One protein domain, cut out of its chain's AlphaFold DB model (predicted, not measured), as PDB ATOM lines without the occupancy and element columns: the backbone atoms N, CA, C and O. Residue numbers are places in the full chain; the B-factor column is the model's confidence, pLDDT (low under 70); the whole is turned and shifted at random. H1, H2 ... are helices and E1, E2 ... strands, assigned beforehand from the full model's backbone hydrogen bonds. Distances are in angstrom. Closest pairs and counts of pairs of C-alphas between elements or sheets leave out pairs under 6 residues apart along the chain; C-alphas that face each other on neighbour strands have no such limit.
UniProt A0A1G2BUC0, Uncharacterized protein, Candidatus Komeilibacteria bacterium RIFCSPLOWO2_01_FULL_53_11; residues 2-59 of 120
ATOM      1  N   TYR A   2     156.524 140.376 171.337       96.81
ATOM      2  CA  TYR A   2     156.753 139.735 172.621       96.81
ATOM      3  C   TYR A   2     156.052 138.375 172.626       96.81
ATOM      4  O   TYR A   2     154.836 138.302 172.793       96.81
ATOM      5  N   ASN A   3     156.795 137.301 172.357       98.44
ATOM      6  CA  ASN A   3     156.196 135.980 172.172       98.44
ATOM      7  C   ASN A   3     156.073 135.243 173.501       98.44
ATOM      8  O   ASN A   3     157.003 135.236 174.313       98.44
ATOM      9  N   VAL A   4     154.932 134.592 173.702       98.12
ATOM     10  CA  VAL A   4     154.645 133.824 174.912       98.12
ATOM     11  C   VAL A   4     154.029 132.488 174.526       98.12
ATOM     12  O   VAL A   4     153.101 132.427 173.719       98.12
ATOM     13  N   ALA A   5     154.558 131.412 175.103       98.19
ATOM     14  CA  ALA A   5     154.025 130.064 174.992       98.19
ATOM     15  C   ALA A   5     153.254 129.692 176.266       98.19
ATOM     16  O   ALA A   5     153.744 129.869 177.386       98.19
ATOM     17  N   PHE A   6     152.064 129.127 176.084       98.00
ATOM     18  CA  PHE A   6     151.120 128.755 177.129       98.00
ATOM     19  C   PHE A   6     150.842 127.265 177.087       98.00
ATOM     20  O   PHE A   6     150.596 126.716 176.022       98.00
ATOM     21  N   ARG A   7     150.788 126.628 178.249       97.56
ATOM     22  CA  ARG A   7     150.175 125.317 178.437       97.56
ATOM     23  C   ARG A   7     148.775 125.505 179.000       97.56
ATOM     24  O   ARG A   7     148.625 126.133 180.045       97.56
ATOM     25  N   THR A   8     147.758 124.931 178.370       97.19
ATOM     26  CA  THR A   8     146.414 124.886 178.959       97.19
ATOM     27  C   THR A   8     146.417 123.976 180.187       97.19
ATOM     28  O   THR A   8     146.780 122.804 180.094       97.19
ATOM     29  N   ILE A   9     146.000 124.509 181.333       96.31
ATOM     30  CA  ILE A   9     145.881 123.785 182.610       96.31
ATOM     31  C   ILE A   9     144.429 123.668 183.089       96.31
ATOM     32  O   ILE A   9     144.165 122.973 184.067       96.31
ATOM     33  N   LEU A  10     143.481 124.324 182.408       94.06
ATOM     34  CA  LEU A  10     142.063 124.222 182.743       94.06
ATOM     35  C   LEU A  10     141.568 122.786 182.545       94.06
ATOM     36  O   LEU A  10     141.433 122.311 181.411       94.06
ATOM     37  N   GLN A  11     141.245 122.123 183.651       90.62
ATOM     38  CA  GLN A  11     140.646 120.795 183.635       90.62
ATOM     39  C   GLN A  11     139.275 120.819 182.959       90.62
ATOM     40  O   GLN A  11     138.507 121.770 183.097       90.62
ATOM     41  N   GLY A  12     138.972 119.763 182.206       85.38
ATOM     42  CA  GLY A  12     137.698 119.636 181.492       85.38
ATOM     43  C   GLY A  12     137.569 120.510 180.240       85.38
ATOM     44  O   GLY A  12     136.564 120.410 179.553       85.38
ATOM     45  N   SER A  13     138.586 121.306 179.890       87.62
ATOM     46  CA  SER A  13     138.601 122.101 178.650       87.62
ATOM     47  C   SER A  13     138.760 121.275 177.368       87.62
ATOM     48  O   SER A  13     138.766 121.839 176.277       87.62
ATOM     49  N   GLY A  14     139.036 119.971 177.488       89.88
ATOM     50  CA  GLY A  14     139.464 119.111 176.379       89.88
ATOM     51  C   GLY A  14     140.909 119.330 175.931       89.88
ATOM     52  O   GLY A  14     141.549 118.405 175.440       89.88
ATOM     53  N   LYS A  15     141.457 120.525 176.171       91.62
ATOM     54  CA  LYS A  15     142.768 120.978 175.684       91.62
ATOM     55  C   LYS A  15     143.856 120.927 176.757       91.62
ATOM     56  O   LYS A  15     144.948 121.447 176.564       91.62
ATOM     57  N   GLU A  16     143.590 120.276 177.888       95.06
ATOM     58  CA  GLU A  16     144.534 120.162 179.000       95.06
ATOM     59  C   GLU A  16     145.880 119.552 178.558       95.06
ATOM     60  O   GLU A  16     145.962 118.444 178.005       95.06
ATOM     61  N   GLY A  17     146.948 120.300 178.828       94.38
ATOM     62  CA  GLY A  17     148.327 119.982 178.481       94.38
ATOM     63  C   GLY A  17     148.764 120.427 177.083       94.38
ATOM     64  O   GLY A  17     149.963 120.364 176.808       94.38
ATOM     65  N   VAL A  18     147.849 120.895 176.221       94.75
ATOM     66  CA  VAL A  18     148.209 121.460 174.909       94.75
ATOM     67  C   VAL A  18     149.041 122.719 175.116       94.75
ATOM     68  O   VAL A  18     148.688 123.565 175.940       94.75
ATOM     69  N   ILE A  19     150.151 122.827 174.380       96.56
ATOM     70  CA  ILE A  19     150.982 124.028 174.361       96.56
ATOM     71  C   ILE A  19     150.695 124.801 173.077       96.56
ATOM     72  O   ILE A  19     150.789 124.254 171.981       96.56
ATOM     73  N   THR A  20     150.352 126.075 173.218       95.44
ATOM     74  CA  THR A  20     150.185 127.034 172.120       95.44
ATOM     75  C   THR A  20     151.088 128.233 172.359       95.44
ATOM     76  O   THR A  20     151.641 128.398 173.446       95.44
ATOM     77  N   TRP A  21     151.273 129.084 171.357       97.50
ATOM     78  CA  TRP A  21     151.972 130.347 171.546       97.50
ATOM     79  C   TRP A  21     151.276 131.465 170.783       97.50
ATOM     80  O   TRP A  21     150.527 131.215 169.839       97.50
ATOM     81  N   THR A  22     151.505 132.693 171.227       97.56
ATOM     82  CA  THR A  22     151.041 133.898 170.544       97.56
ATOM     83  C   THR A  22     152.049 135.025 170.733       97.56
ATOM     84  O   THR A  22     152.899 134.975 171.628       97.56
ATOM     85  N   ALA A  23     151.945 136.042 169.889       97.62
ATOM     86  CA  ALA A  23     152.787 137.221 169.933       97.62
ATOM     87  C   ALA A  23     151.978 138.426 170.424       97.62
ATOM     88  O   ALA A  23     150.890 138.702 169.925       97.62
ATOM     89  N   PHE A  24     152.536 139.160 171.381       97.88
ATOM     90  CA  PHE A  24     151.997 140.422 171.876       97.88
ATOM     91  C   PHE A  24     152.811 141.595 171.329       97.88
ATOM     92  O   PHE A  24     153.986 141.451 170.972       97.88
ATOM     93  N   GLU A  25     152.198 142.775 171.266       97.75
ATOM     94  CA  GLU A  25     152.886 143.995 170.830       97.75
ATOM     95  C   GLU A  25     154.042 144.348 171.778       97.75
ATOM     96  O   GLU A  25     155.141 144.684 171.329       97.75
ATOM     97  N   SER A  26     153.817 144.189 173.085       98.19
ATOM     98  CA  SER A  26     154.787 144.453 174.146       98.19
ATOM     99  C   SER A  26     154.573 143.538 175.359       98.19
ATOM    100  O   SER A  26     153.598 142.779 175.418       98.19
ATOM    101  N   LYS A  27     155.475 143.622 176.348       97.75
ATOM    102  CA  LYS A  27     155.306 142.923 177.629       97.75
ATOM    103  C   LYS A  27     154.070 143.428 178.381       97.75
ATOM    104  O   LYS A  27     153.339 142.637 178.958       97.75
ATOM    105  N   GLU A  28     153.804 144.726 178.331       98.19
ATOM    106  CA  GLU A  28     152.676 145.356 179.021       98.19
ATOM    107  C   GLU A  28     151.337 144.872 178.450       98.19
ATOM    108  O   GLU A  28     150.399 144.615 179.203       98.19
ATOM    109  N   ALA A  29     151.257 144.680 177.126       97.94
ATOM    110  CA  ALA A  29     150.086 144.087 176.481       97.94
ATOM    111  C   ALA A  29     149.855 142.634 176.935       97.94
ATOM    112  O   ALA A  29     148.715 142.231 177.171       97.94
ATOM    113  N   PHE A  30     150.931 141.860 177.099       97.94
ATOM    114  CA  PHE A  30     150.854 140.519 177.671       97.94
ATOM    115  C   PHE A  30     150.399 140.543 179.137       97.94
ATOM    116  O   PHE A  30     149.481 139.809 179.495       97.94
ATOM    117  N   ASP A  31     150.988 141.397 179.973       97.62
ATOM    118  CA  ASP A  31     150.655 141.481 181.399       97.62
ATOM    119  C   ASP A  31     149.184 141.892 181.612       97.62
ATOM    120  O   ASP A  31     148.530 141.383 182.522       97.62
ATOM    121  N   ALA A  32     148.640 142.754 180.741       97.19
ATOM    122  CA  ALA A  32     147.223 143.125 180.735       97.19
ATOM    123  C   ALA A  32     146.300 141.975 180.290       97.19
ATOM    124  O   ALA A  32     145.179 141.859 180.781       97.19
ATOM    125  N   PHE A  33     146.761 141.124 179.368       96.31
ATOM    126  CA  PHE A  33     146.037 139.928 178.941       96.31
ATOM    127  C   PHE A  33     146.075 138.817 180.002       96.31
ATOM    128  O   PHE A  33     145.073 138.142 180.223       96.31
ATOM    129  N   TYR A  34     147.218 138.604 180.660       97.06
ATOM    130  CA  TYR A  34     147.469 137.472 181.557       97.06
ATOM    131  C   TYR A  34     147.031 137.738 183.008       97.06
ATOM    132  O   TYR A  34     147.805 137.638 183.975       97.06
ATOM    133  N   ASP A  35     145.750 138.077 183.135       96.12
ATOM    134  CA  ASP A  35     145.052 138.350 184.387       96.12
ATOM    135  C   ASP A  35     144.808 137.084 185.240       96.12
ATOM    136  O   ASP A  35     145.203 135.966 184.894       96.12
ATOM    137  N   GLU A  36     144.157 137.245 186.398       96.06
ATOM    138  CA  GLU A  36     143.842 136.130 187.307       96.06
ATOM    139  C   GLU A  36     143.017 135.026 186.635       96.06
ATOM    140  O   GLU A  36     143.238 133.838 186.887       96.06
ATOM    141  N   LYS A  37     142.095 135.399 185.741       94.81
ATOM    142  CA  LYS A  37     141.269 134.438 185.015       94.81
ATOM    143  C   LYS A  37     142.130 133.635 184.051       94.81
ATOM    144  O   LYS A  37     142.063 132.406 184.068       94.81
ATOM    145  N   MET A  38     142.971 134.289 183.258       95.62
ATOM    146  CA  MET A  38     143.866 133.600 182.330       95.62
ATOM    147  C   MET A  38     144.867 132.706 183.059       95.62
ATOM    148  O   MET A  38     145.096 131.584 182.615       95.62
ATOM    149  N   ARG A  39     145.385 133.126 184.218       96.25
ATOM    150  CA  ARG A  39     146.262 132.301 185.073       96.25
ATOM    151  C   ARG A  39     145.588 131.039 185.605       96.25
ATOM    152  O   ARG A  39     146.274 130.065 185.896       96.25
ATOM    153  N   SER A  40     144.261 131.037 185.737       96.06
ATOM    154  CA  SER A  40     143.514 129.826 186.101       96.06
ATOM    155  C   SER A  40     143.370 128.847 184.930       96.06
ATOM    156  O   SER A  40     143.084 127.669 185.138       96.06
ATOM    157  N   TRP A  41     143.553 129.321 183.693       96.19
ATOM    158  CA  TRP A  41     143.356 128.526 182.480       96.19
ATOM    159  C   TRP A  41     144.659 128.095 181.821       96.19
ATOM    160  O   TRP A  41     144.717 127.028 181.204       96.19
ATOM    161  N   TYR A  42     145.697 128.910 181.965       97.44
ATOM    162  CA  TYR A  42     146.962 128.765 181.276       97.44
ATOM    163  C   TYR A  42     148.127 128.870 182.251       97.44
ATOM    164  O   TYR A  42     148.091 129.617 183.223       97.44
ATOM    165  N   GLN A  43     149.186 128.135 181.940       98.00
ATOM    166  CA  GLN A  43     150.498 128.252 182.550       98.00
ATOM    167  C   GLN A  43     151.477 128.745 181.488       98.00
ATOM    168  O   GLN A  43     151.621 128.118 180.439       98.00
ATOM    169  N   VAL A  44     152.190 129.832 181.762       98.06
ATOM    170  CA  VAL A  44     153.295 130.280 180.906       98.06
ATOM    171  C   VAL A  44     154.434 129.262 180.969       98.06
ATOM    172  O   VAL A  44     154.907 128.913 182.050       98.06
ATOM    173  N   VAL A  45     154.872 128.785 179.804       97.75
ATOM    174  CA  VAL A  45     156.013 127.859 179.654       97.75
ATOM    175  C   VAL A  45     157.199 128.492 178.918       97.75
ATOM    176  O   VAL A  45     158.291 127.930 178.913       97.75
ATOM    177  N   GLY A  46     157.003 129.673 178.330       97.44
ATOM    178  CA  GLY A  46     158.054 130.527 177.786       97.44
ATOM    179  C   GLY A  46     157.528 131.947 177.608       97.44
ATOM    180  O   GLY A  46     156.420 132.117 177.116       97.44
ATOM    181  N   GLU A  47     158.299 132.950 178.015       98.00
ATOM    182  CA  GLU A  47     157.915 134.368 178.000       98.00
ATOM    183  C   GLU A  47     159.049 135.198 177.393       98.00
ATOM    184  O   GLU A  47     160.212 135.012 177.754       98.00
ATOM    185  N   GLY A  48     158.721 136.090 176.453       97.19
ATOM    186  CA  GLY A  48     159.700 136.945 175.779       97.19
ATOM    187  C   GLY A  48     160.748 136.170 174.971       97.19
ATOM    188  O   GLY A  48     161.867 136.649 174.802       97.19
ATOM    189  N   VAL A  49     160.416 134.961 174.509       97.12
ATOM    190  CA  VAL A  49     161.338 134.083 173.770       97.12
ATOM    191  C   VAL A  49     161.239 134.296 172.256       97.12
ATOM    192  O   VAL A  49     160.319 134.950 171.760       97.12
ATOM    193  N   SER A  50     162.194 133.753 171.494       97.25
ATOM    194  CA  SER A  50     162.115 133.791 170.030       97.25
ATOM    195  C   SER A  50     160.944 132.947 169.513       97.25
ATOM    196  O   SER A  50     160.451 132.048 170.200       97.25
ATOM    197  N   GLU A  51     160.502 133.230 168.290       96.19
ATOM    198  CA  GLU A  51     159.448 132.458 167.629       96.19
ATOM    199  C   GLU A  51     159.852 130.985 167.455       96.19
ATOM    200  O   GLU A  51     159.073 130.081 167.754       96.19
ATOM    201  N   GLU A  52     161.108 130.722 167.093       94.50
ATOM    202  CA  GLU A  52     161.648 129.366 166.969       94.50
ATOM    203  C   GLU A  52     161.570 128.624 168.301       94.50
ATOM    204  O   GLU A  52     161.208 127.446 168.342       94.50
ATOM    205  N   ARG A  53     161.848 129.319 169.412       95.44
ATOM    206  CA  ARG A  53     161.734 128.725 170.741       95.44
ATOM    207  C   ARG A  53     160.281 128.434 171.112       95.44
ATOM    208  O   ARG A  53     160.014 127.410 171.737       95.44
ATOM    209  N   CYS A  54     159.342 129.292 170.723       96.31
ATOM    210  CA  CYS A  54     157.914 129.025 170.874       96.31
ATOM    211  C   CYS A  54     157.481 127.774 170.095       96.31
ATOM    212  O   CYS A  54     156.804 126.914 170.660       96.31
ATOM    213  N   ILE A  55     157.919 127.630 168.841       93.06
ATOM    214  CA  ILE A  55     157.638 126.449 168.012       93.06
ATOM    215  C   ILE A  55     158.207 125.185 168.666       93.06
ATOM    216  O   ILE A  55     157.502 124.186 168.789       93.06
ATOM    217  N   GLU A  56     159.444 125.235 169.167       92.88
ATOM    218  CA  GLU A  56     160.042 124.112 169.898       92.88
ATOM    219  C   GLU A  56     159.235 123.710 171.132       92.88
ATOM    220  O   GLU A  56     159.089 122.520 171.404       92.88
ATOM    221  N   LEU A  57     158.711 124.685 171.881       94.81
ATOM    222  CA  LEU A  57     157.868 124.423 173.046       94.81
ATOM    223  C   LEU A  57     156.539 123.776 172.636       94.81
ATOM    224  O   LEU A  57     156.140 122.796 173.268       94.81
ATOM    225  N   VAL A  58     155.891 124.243 171.564       93.81
ATOM    226  CA  VAL A  58     154.686 123.595 171.010       93.81
ATOM    227  C   VAL A  58     154.979 122.163 170.576       93.81
ATOM    228  O   VAL A  58     154.219 121.256 170.920       93.81
ATOM    229  N   ASP A  59     156.133 121.932 169.950       90.75
ATOM    230  CA  ASP A  59     156.626 120.608 169.570       90.75
ATOM    231  C   ASP A  59     156.934 119.711 170.786       90.75
ATOM    232  O   ASP A  59     157.290 118.548 170.607       90.75
TER     233      ASP A  59
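What this domain is: This is residues 2 to 59 of the 120 residues of an uncharacterized protein of Candidatus Komeilibacteria bacterium RIFCSPLOWO2_01_FULL_53_11 (UniProt A0A1G2BUC0). A small, strongly twisted sheet of three strands forms the middle layer, with H3 over one face, running along the strands, and H1 over the other face, slantwise to them. H2 follows H1 and only grazes the sheet with its residues 38 to 41, while residues 9 to 18 loop from E1 back to E2. The printed part has 58 residues with three named helices and three named strands, in the order E1, E2, H1, H2, E3, H3; the sheet has the order E2, E1, E3 and is antiparallel throughout. The class is mixed, helices and strands. The whole is compact, with a radius of gyration of the C-alphas of 11.1 A, and flat, with spans of 30 by 26 by 11 A.

Where its parts are: E1, residues 2 to 8, begins at C-alpha 2 (156.753, 139.735, 172.621) and is 19.2 A long. E2, residues 19 to 24, is 16.6 A long. H1 takes residues 27 to 33 and H2 residues 36 to 41, where C-alpha 41 stands at (143.356, 128.526, 182.480). E3, residues 42 to 49, is 17.1 A long and bends by 61 degrees at residue 45. H3, residues 51 to 58, is 10.6 A long and ends at C-alpha 58 (154.686, 123.595, 171.010).

How they stand to each other: E1 is the inner strand; E2 and E3 are the edge strands. E1 and E2 form a hairpin at 151 degrees, with N 2 and O 24 at 2.8 A and N 22 and O 4 at 3.0 A, both within hydrogen-bond range. E1 and E3 are antiparallel at 156 degrees, with N 5 and O 46 at 2.8 A and N 43 and O 7 at 2.8 A, also within that range. H3 is on the sheet at a height of 8.1 A, over E1 and at 3 degrees to it on the local plane; the closest C-alphas of H3 and E1 are those of Cys 54 and Ala 5, 5.8 A apart. H1 is on the opposite face at a height of 8.8 A, over E1 and, only just, with 3 of its 7 C-alphas, over E2. Its line stands at 35 degrees to E1 on the local plane and rises 38 degrees out of it, only just short of standing up from the sheet. The closest C-alphas of H1 and E1 are those of Lys 27 and Tyr 2, 6.1 A apart. H1 and H2 meet only through their link, and H3 is apart from both. E2, H1, H2 and E3 form a split strand-helix-strand unit, two strands running the same way with E1 between them, with a right-handed crossover. In H1, H2 and H3 every O i to N i+4 pair is within hydrogen-bond range.

The domain as a whole: The C-alphas of Gly 12 and Ser 26, the two farthest apart, are 31.0 A from each other. The printed part has no cut and no long link; E1 to E2 is short, and the other links are tight. The mean pLDDT of the printed part is 95.9, and no printed residue is under 70.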